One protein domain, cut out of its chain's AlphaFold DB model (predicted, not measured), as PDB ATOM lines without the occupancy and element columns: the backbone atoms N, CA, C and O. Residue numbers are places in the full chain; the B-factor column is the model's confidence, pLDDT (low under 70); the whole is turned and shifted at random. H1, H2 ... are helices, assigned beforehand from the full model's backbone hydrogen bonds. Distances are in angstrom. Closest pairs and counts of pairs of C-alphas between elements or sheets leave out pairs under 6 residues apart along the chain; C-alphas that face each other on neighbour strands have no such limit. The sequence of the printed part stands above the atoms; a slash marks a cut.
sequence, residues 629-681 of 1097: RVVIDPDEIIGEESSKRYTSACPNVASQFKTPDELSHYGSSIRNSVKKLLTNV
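Overview. This is residues 629 to 681 of the 1097 residues of the protein "alpha-1,2-Mannosidase" of Halicephalobus sp. NKZ332 (UniProt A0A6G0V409). Picture a small head made mostly of loop, residues 629 to 659 with the short helix H1, and one long helix, H2, whose residues 667 to 681 stick out from it as an arm. The printed part has 53 residues with two named helices, H1 then H2, and no named strand. The class is all helix, with 26 of the 53 residues in named elements. The whole is only just loose, close to extended, with a radius of gyration of the C-alphas of 14.8 A; it spans 48 by 21 by 12 A.

Arrangement. Look first at H1, residues 634 to 637, then at H2, residues 660 to 681. They are close but not clearly touching; their closest C-alphas, those of Pro 634 and Pro 660, are 7.2 A apart. In H2, 17 of 18 O i to N i+4 pairs are within hydrogen-bond range; H1 is too short for such a pair.

Along the chain. Find C-alpha 634 at (254.582, 149.656, 266.448), where H1 begins; it is 5.3 A long. H2 runs 32.0 A from C-alpha 660 to C-alpha 681 at (238.307, 123.213, 282.371).

Size, cuts and confidence. The C-alphas farthest apart, those of Ser 643 and Val 681, are 49.0 A apart. The link from H1 to H2, 22 residues, is long. The printed part has no cut. Look for pLDDT under 70 at residues 637 to 647, 652, 655 and 679 to 681.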
ATOM      1  N   ARG A 629     259.226 146.133 254.188       80.38
ATOM      2  CA  ARG A 629     259.543 145.467 255.465       80.38
ATOM      3  C   ARG A 629     258.476 144.421 255.806       80.38
ATOM      4  O   ARG A 629     257.301 144.645 255.516       80.38
ATOM      5  N   VAL A 630     258.853 143.293 256.413       79.94
ATOM      6  CA  VAL A 630     257.928 142.213 256.810       79.94
ATOM      7  C   VAL A 630     256.985 142.692 257.908       79.94
ATOM      8  O   VAL A 630     255.772 142.703 257.703       79.94
ATOM      9  N   VAL A 631     257.542 143.137 259.036       77.69
ATOM     10  CA  VAL A 631     256.826 143.840 260.105       77.69
ATOM     11  C   VAL A 631     257.306 145.291 260.106       77.69
ATOM     12  O   VAL A 631     258.485 145.559 259.901       77.69
ATOM     13  N   ILE A 632     256.398 146.244 260.323       73.38
ATOM     14  CA  ILE A 632     256.780 147.616 260.684       73.38
ATOM     15  C   ILE A 632     256.524 147.762 262.176       73.38
ATOM     16  O   ILE A 632     255.438 147.422 262.656       73.38
ATOM     17  N   ASP A 633     257.543 148.230 262.886       74.25
ATOM     18  CA  ASP A 633     257.556 148.320 264.336       74.25
ATOM     19  C   ASP A 633     256.416 149.233 264.849       74.25
ATOM     20  O   ASP A 633     256.255 150.342 264.331       74.25
ATOM     21  N   PRO A 634     255.617 148.811 265.852       77.19
ATOM     22  CA  PRO A 634     254.582 149.656 266.448       77.19
ATOM     23  C   PRO A 634     255.092 151.032 266.897       77.19
ATOM     24  O   PRO A 634     254.375 152.019 266.729       77.19
ATOM     25  N   ASP A 635     256.332 151.119 267.383       73.94
ATOM     26  CA  ASP A 635     256.922 152.365 267.890       73.94
ATOM     27  C   ASP A 635     257.335 153.330 266.755       73.94
ATOM     28  O   ASP A 635     257.465 154.529 266.983       73.94
ATOM     29  N   GLU A 636     257.486 152.844 265.513       70.69
ATOM     30  CA  GLU A 636     257.680 153.687 264.316       70.69
ATOM     31  C   GLU A 636     256.358 154.250 263.755       70.69
ATOM     32  O   GLU A 636     256.374 155.149 262.914       70.69
ATOM     33  N   ILE A 637     255.209 153.710 264.180       68.88
ATOM     34  CA  ILE A 637     253.875 154.074 263.672       68.88
ATOM     35  C   ILE A 637     253.095 154.903 264.694       68.88
ATOM     36  O   ILE A 637     252.411 155.862 264.330       68.88
ATOM     37  N   ILE A 638     253.165 154.532 265.972       63.97
ATOM     38  CA  ILE A 638     252.336 155.099 267.035       63.97
ATOM     39  C   ILE A 638     253.074 156.277 267.695       63.97
ATOM     40  O   ILE A 638     253.526 156.189 268.835       63.97
ATOM     41  N   GLY A 639     253.201 157.402 266.978       53.09
ATOM     42  CA  GLY A 639     253.746 158.630 267.581       53.09
ATOM     43  C   GLY A 639     254.009 159.838 266.675       53.09
ATOM     44  O   GLY A 639     253.945 160.962 267.171       53.09
ATOM     45  N   GLU A 640     254.276 159.660 265.376       52.44
ATOM     46  CA  GLU A 640     254.704 160.763 264.493       52.44
ATOM     47  C   GLU A 640     253.790 160.988 263.275       52.44
ATOM     48  O   GLU A 640     253.344 160.044 262.627       52.44
ATOM     49  N   GLU A 641     253.638 162.251 262.850       51.44
ATOM     50  CA  GLU A 641     253.200 162.619 261.487       51.44
ATOM     51  C   GLU A 641     254.323 162.398 260.443       51.44
ATOM     52  O   GLU A 641     254.510 163.192 259.515       51.44
ATOM     53  N   SER A 642     255.134 161.346 260.592       45.50
ATOM     54  CA  SER A 642     256.258 161.103 259.693       45.50
ATOM     55  C   SER A 642     255.788 160.519 258.358       45.50
ATOM     56  O   SER A 642     254.879 159.689 258.266       45.50
ATOM     57  N   SER A 643     256.405 160.977 257.268       48.09
ATOM     58  CA  SER A 643     256.141 160.425 255.942       48.09
ATOM     59  C   SER A 643     256.583 158.962 255.905       48.09
ATOM     60  O   SER A 643     257.750 158.658 256.152       48.09
ATOM     61  N   LYS A 644     255.649 158.054 255.583       58.34
ATOM     62  CA  LYS A 644     255.912 156.608 255.481       58.34
ATOM     63  C   LYS A 644     257.133 156.366 254.589       58.34
ATOM     64  O   LYS A 644     257.072 156.620 253.390       58.34
ATOM     65  N   ARG A 645     258.235 155.893 255.180       62.47
ATOM     66  CA  ARG A 645     259.509 155.623 254.480       62.47
ATOM     67  C   ARG A 645     259.599 154.205 253.909       62.47
ATOM     68  O   ARG A 645     260.476 153.931 253.099       62.47
ATOM     69  N   TYR A 646     258.680 153.336 254.323       67.25
ATOM     70  CA  TYR A 646     258.635 151.911 254.008       67.25
ATOM     71  C   TYR A 646     257.219 151.499 253.598       67.25
ATOM     72  O   TYR A 646     256.238 152.143 253.990       67.25
ATOM     73  N   THR A 647     257.105 150.402 252.854       66.44
ATOM     74  CA  THR A 647     255.837 149.681 252.671       66.44
ATOM     75  C   THR A 647     255.832 148.396 253.497       66.44
ATOM     76  O   THR A 647     256.857 147.743 253.668       66.44
ATOM     77  N   SER A 648     254.672 148.040 254.049       73.38
ATOM     78  CA  SER A 648     254.512 146.824 254.855       73.38
ATOM     79  C   SER A 648     254.176 145.657 253.929       73.38
ATOM     80  O   SER A 648     253.187 145.735 253.201       73.38
ATOM     81  N   ALA A 649     254.976 144.590 253.941       71.81
ATOM     82  CA  ALA A 649     254.694 143.365 253.190       71.81
ATOM     83  C   ALA A 649     253.585 142.526 253.856       71.81
ATOM     84  O   ALA A 649     252.875 141.791 253.173       71.81
ATOM     85  N   CYS A 650     253.404 142.678 255.173       77.38
ATOM     86  CA  CYS A 650     252.286 142.121 255.938       77.38
ATOM     87  C   CYS A 650     251.254 143.209 256.299       77.38
ATOM     88  O   CYS A 650     251.630 144.378 256.443       77.38
ATOM     89  N   PRO A 651     249.967 142.875 256.525       74.69
ATOM     90  CA  PRO A 651     248.987 143.822 257.057       74.69
ATOM     91  C   PRO A 651     249.373 144.291 258.468       74.69
ATOM     92  O   PRO A 651     249.442 143.489 259.396       74.69
ATOM     93  N   ASN A 652     249.607 145.592 258.652       69.50
ATOM     94  CA  ASN A 652     249.959 146.132 259.964       69.50
ATOM     95  C   ASN A 652     248.703 146.347 260.831       69.50
ATOM     96  O   ASN A 652     247.762 147.032 260.425       69.50
ATOM     97  N   VAL A 653     248.691 145.755 262.029       71.06
ATOM     98  CA  VAL A 653     247.569 145.839 262.982       71.06
ATOM     99  C   VAL A 653     247.767 146.976 263.996       71.06
ATOM    100  O   VAL A 653     246.789 147.538 264.482       71.06
ATOM    101  N   ALA A 654     249.013 147.372 264.277       70.25
ATOM    102  CA  ALA A 654     249.344 148.399 265.266       70.25
ATOM    103  C   ALA A 654     248.754 149.774 264.906       70.25
ATOM    104  O   ALA A 654     248.293 150.490 265.791       70.25
ATOM    105  N   SER A 655     248.624 150.099 263.613       69.56
ATOM    106  CA  SER A 655     247.960 151.328 263.143       69.56
ATOM    107  C   SER A 655     246.445 151.408 263.420       69.56
ATOM    108  O   SER A 655     245.799 152.358 262.983       69.56
ATOM    109  N   GLN A 656     245.851 150.408 264.081       78.19
ATOM    110  CA  GLN A 656     244.464 150.437 264.569       78.19
ATOM    111  C   GLN A 656     244.356 150.957 266.019       78.19
ATOM    112  O   GLN A 656     243.251 151.224 266.488       78.19
ATOM    113  N   PHE A 657     245.490 151.120 266.710       80.75
ATOM    114  CA  PHE A 657     245.607 151.550 268.106       80.75
ATOM    115  C   PHE A 657     246.287 152.925 268.191       80.75
ATOM    116  O   PHE A 657     247.018 153.324 267.284       80.75
ATOM    117  N   LYS A 658     246.037 153.677 269.270       77.06
ATOM    118  CA  LYS A 658     246.554 155.047 269.464       77.06
ATOM    119  C   LYS A 658     247.760 155.126 270.391       77.06
ATOM    120  O   LYS A 658     248.467 156.128 270.359       77.06
ATOM    121  N   THR A 659     247.971 154.114 271.229       79.25
ATOM    122  CA  THR A 659     249.147 153.976 272.099       79.25
ATOM    123  C   THR A 659     249.588 152.507 272.161       79.25
ATOM    124  O   THR A 659     248.752 151.614 271.978       79.25
ATOM    125  N   PRO A 660     250.866 152.219 272.475       77.38
ATOM    126  CA  PRO A 660     251.305 150.856 272.775       77.38
ATOM    127  C   PRO A 660     250.555 150.240 273.972       77.38
ATOM    128  O   PRO A 660     250.297 149.037 273.986       77.38
ATOM    129  N   ASP A 661     250.124 151.060 274.940       80.56
ATOM    130  CA  ASP A 661     249.327 150.608 276.088       80.56
ATOM    131  C   ASP A 661     247.949 150.069 275.674       80.56
ATOM    132  O   ASP A 661     247.515 149.048 276.202       80.56
ATOM    133  N   GLU A 662     247.261 150.693 274.706       84.38
ATOM    134  CA  GLU A 662     245.987 150.173 274.175       84.38
ATOM    135  C   GLU A 662     246.172 148.781 273.535       84.38
ATOM    136  O   GLU A 662     245.354 147.883 273.751       84.38
ATOM    137  N   LEU A 663     247.270 148.581 272.798       84.19
ATOM    138  CA  LEU A 663     247.626 147.321 272.132       84.19
ATOM    139  C   LEU A 663     248.019 146.220 273.141       84.19
ATOM    140  O   LEU A 663     247.557 145.079 273.039       84.19
ATOM    141  N   SER A 664     248.792 146.577 274.168       85.19
ATOM    142  CA  SER A 664     249.145 145.709 275.300       85.19
ATOM    143  C   SER A 664     247.911 145.316 276.131       85.19
ATOM    144  O   SER A 664     247.690 144.139 276.437       85.19
ATOM    145  N   HIS A 665     247.020 146.269 276.431       88.06
ATOM    146  CA  HIS A 665     245.753 145.994 277.114       88.06
ATOM    147  C   HIS A 665     244.814 145.109 276.285       88.06
ATOM    148  O   HIS A 665     244.165 144.226 276.852       88.06
ATOM    149  N   TYR A 666     244.764 145.284 274.961       89.88
ATOM    150  CA  TYR A 666     244.022 144.407 274.054       89.88
ATOM    151  C   TYR A 666     244.532 142.958 274.121       89.88
ATOM    152  O   TYR A 666     243.745 142.043 274.385       89.88
ATOM    153  N   GLY A 667     245.847 142.750 273.994       90.19
ATOM    154  CA  GLY A 667     246.458 141.425 274.124       90.19
ATOM    155  C   GLY A 667     246.220 140.797 275.500       90.19
ATOM    156  O   GLY A 667     245.779 139.652 275.601       90.19
ATOM    157  N   SER A 668     246.408 141.572 276.571       91.88
ATOM    158  CA  SER A 668     246.119 141.154 277.947       91.88
ATOM    159  C   SER A 668     244.648 140.756 278.145       91.88
ATOM    160  O   SER A 668     244.363 139.747 278.789       91.88
ATOM    161  N   SER A 669     243.696 141.484 277.551       92.88
ATOM    162  CA  SER A 669     242.262 141.162 277.609       92.88
ATOM    163  C   SER A 669     241.943 139.804 276.970       92.88
ATOM    164  O   SER A 669     241.235 138.984 277.565       92.88
ATOM    165  N   ILE A 670     242.532 139.517 275.802       92.25
ATOM    166  CA  ILE A 670     242.392 138.220 275.122       92.25
ATOM    167  C   ILE A 670     243.015 137.108 275.970       92.25
ATOM    168  O   ILE A 670     242.325 136.152 276.320       92.25
ATOM    169  N   ARG A 671     244.278 137.257 276.391       94.25
ATOM    170  CA  ARG A 671     244.979 136.264 277.224       94.25
ATOM    171  C   ARG A 671     244.239 135.959 278.526       94.25
ATOM    172  O   ARG A 671     244.133 134.803 278.927       94.25
ATOM    173  N   ASN A 672     243.671 136.973 279.175       91.75
ATOM    174  CA  ASN A 672     242.858 136.793 280.380       91.75
ATOM    175  C   ASN A 672     241.499 136.130 280.096       91.75
ATOM    176  O   ASN A 672     240.949 135.481 280.983       91.75
ATOM    177  N   SER A 673     240.959 136.264 278.883       89.25
ATOM    178  CA  SER A 673     239.742 135.568 278.450       89.25
ATOM    179  C   SER A 673     240.023 134.091 278.160       89.25
ATOM    180  O   SER A 673     239.312 133.231 278.675       89.25
ATOM    181  N   VAL A 674     241.118 133.782 277.453       87.62
ATOM    182  CA  VAL A 674     241.608 132.408 277.239       87.62
ATOM    183  C   VAL A 674     241.901 131.730 278.574       87.62
ATOM    184  O   VAL A 674     241.375 130.654 278.833       87.62
ATOM    185  N   LYS A 675     242.645 132.387 279.475       87.38
ATOM    186  CA  LYS A 675     242.903 131.871 280.829       87.38
ATOM    187  C   LYS A 675     241.619 131.499 281.558       87.38
ATOM    188  O   LYS A 675     241.555 130.395 282.073       87.38
ATOM    189  N   LYS A 676     240.586 132.352 281.544       82.44
ATOM    190  CA  LYS A 676     239.284 132.048 282.170       82.44
ATOM    191  C   LYS A 676     238.589 130.840 281.538       82.44
ATOM    192  O   LYS A 676     238.053 130.007 282.264       82.44
ATOM    193  N   LEU A 677     238.608 130.725 280.208       77.38
ATOM    194  CA  LEU A 677     238.061 129.559 279.506       77.38
ATOM    195  C   LEU A 677     238.795 128.273 279.917       77.38
ATOM    196  O   LEU A 677     238.147 127.275 280.215       77.38
ATOM    197  N   LEU A 678     240.127 128.310 280.002       71.94
ATOM    198  CA  LEU A 678     240.950 127.147 280.340       71.94
ATOM    199  C   LEU A 678     240.940 126.810 281.844       71.94
ATOM    200  O   LEU A 678     240.922 125.632 282.197       71.94
ATOM    201  N   THR A 679     240.858 127.792 282.751       63.31
ATOM    202  CA  THR A 679     240.673 127.525 284.191       63.31
ATOM    203  C   THR A 679     239.318 126.892 284.471       63.31
ATOM    204  O   THR A 679     239.241 126.019 285.325       63.31
ATOM    205  N   ASN A 680     238.271 127.222 283.710       49.81
ATOM    206  CA  ASN A 680     236.967 126.558 283.835       49.81
ATOM    207  C   ASN A 680     236.985 125.079 283.387       49.81
ATOM    208  O   ASN A 680     236.039 124.348 283.678       49.81
ATOM    209  N   VAL A 681     238.052 124.627 282.714       46.31
ATOM    210  CA  VAL A 681     238.307 123.213 282.371       46.31
ATOM    211  C   VAL A 681     239.211 122.524 283.415       46.31
ATOM    212  O   VAL A 681     239.261 121.297 283.459       46.31
TER     213      VAL A 681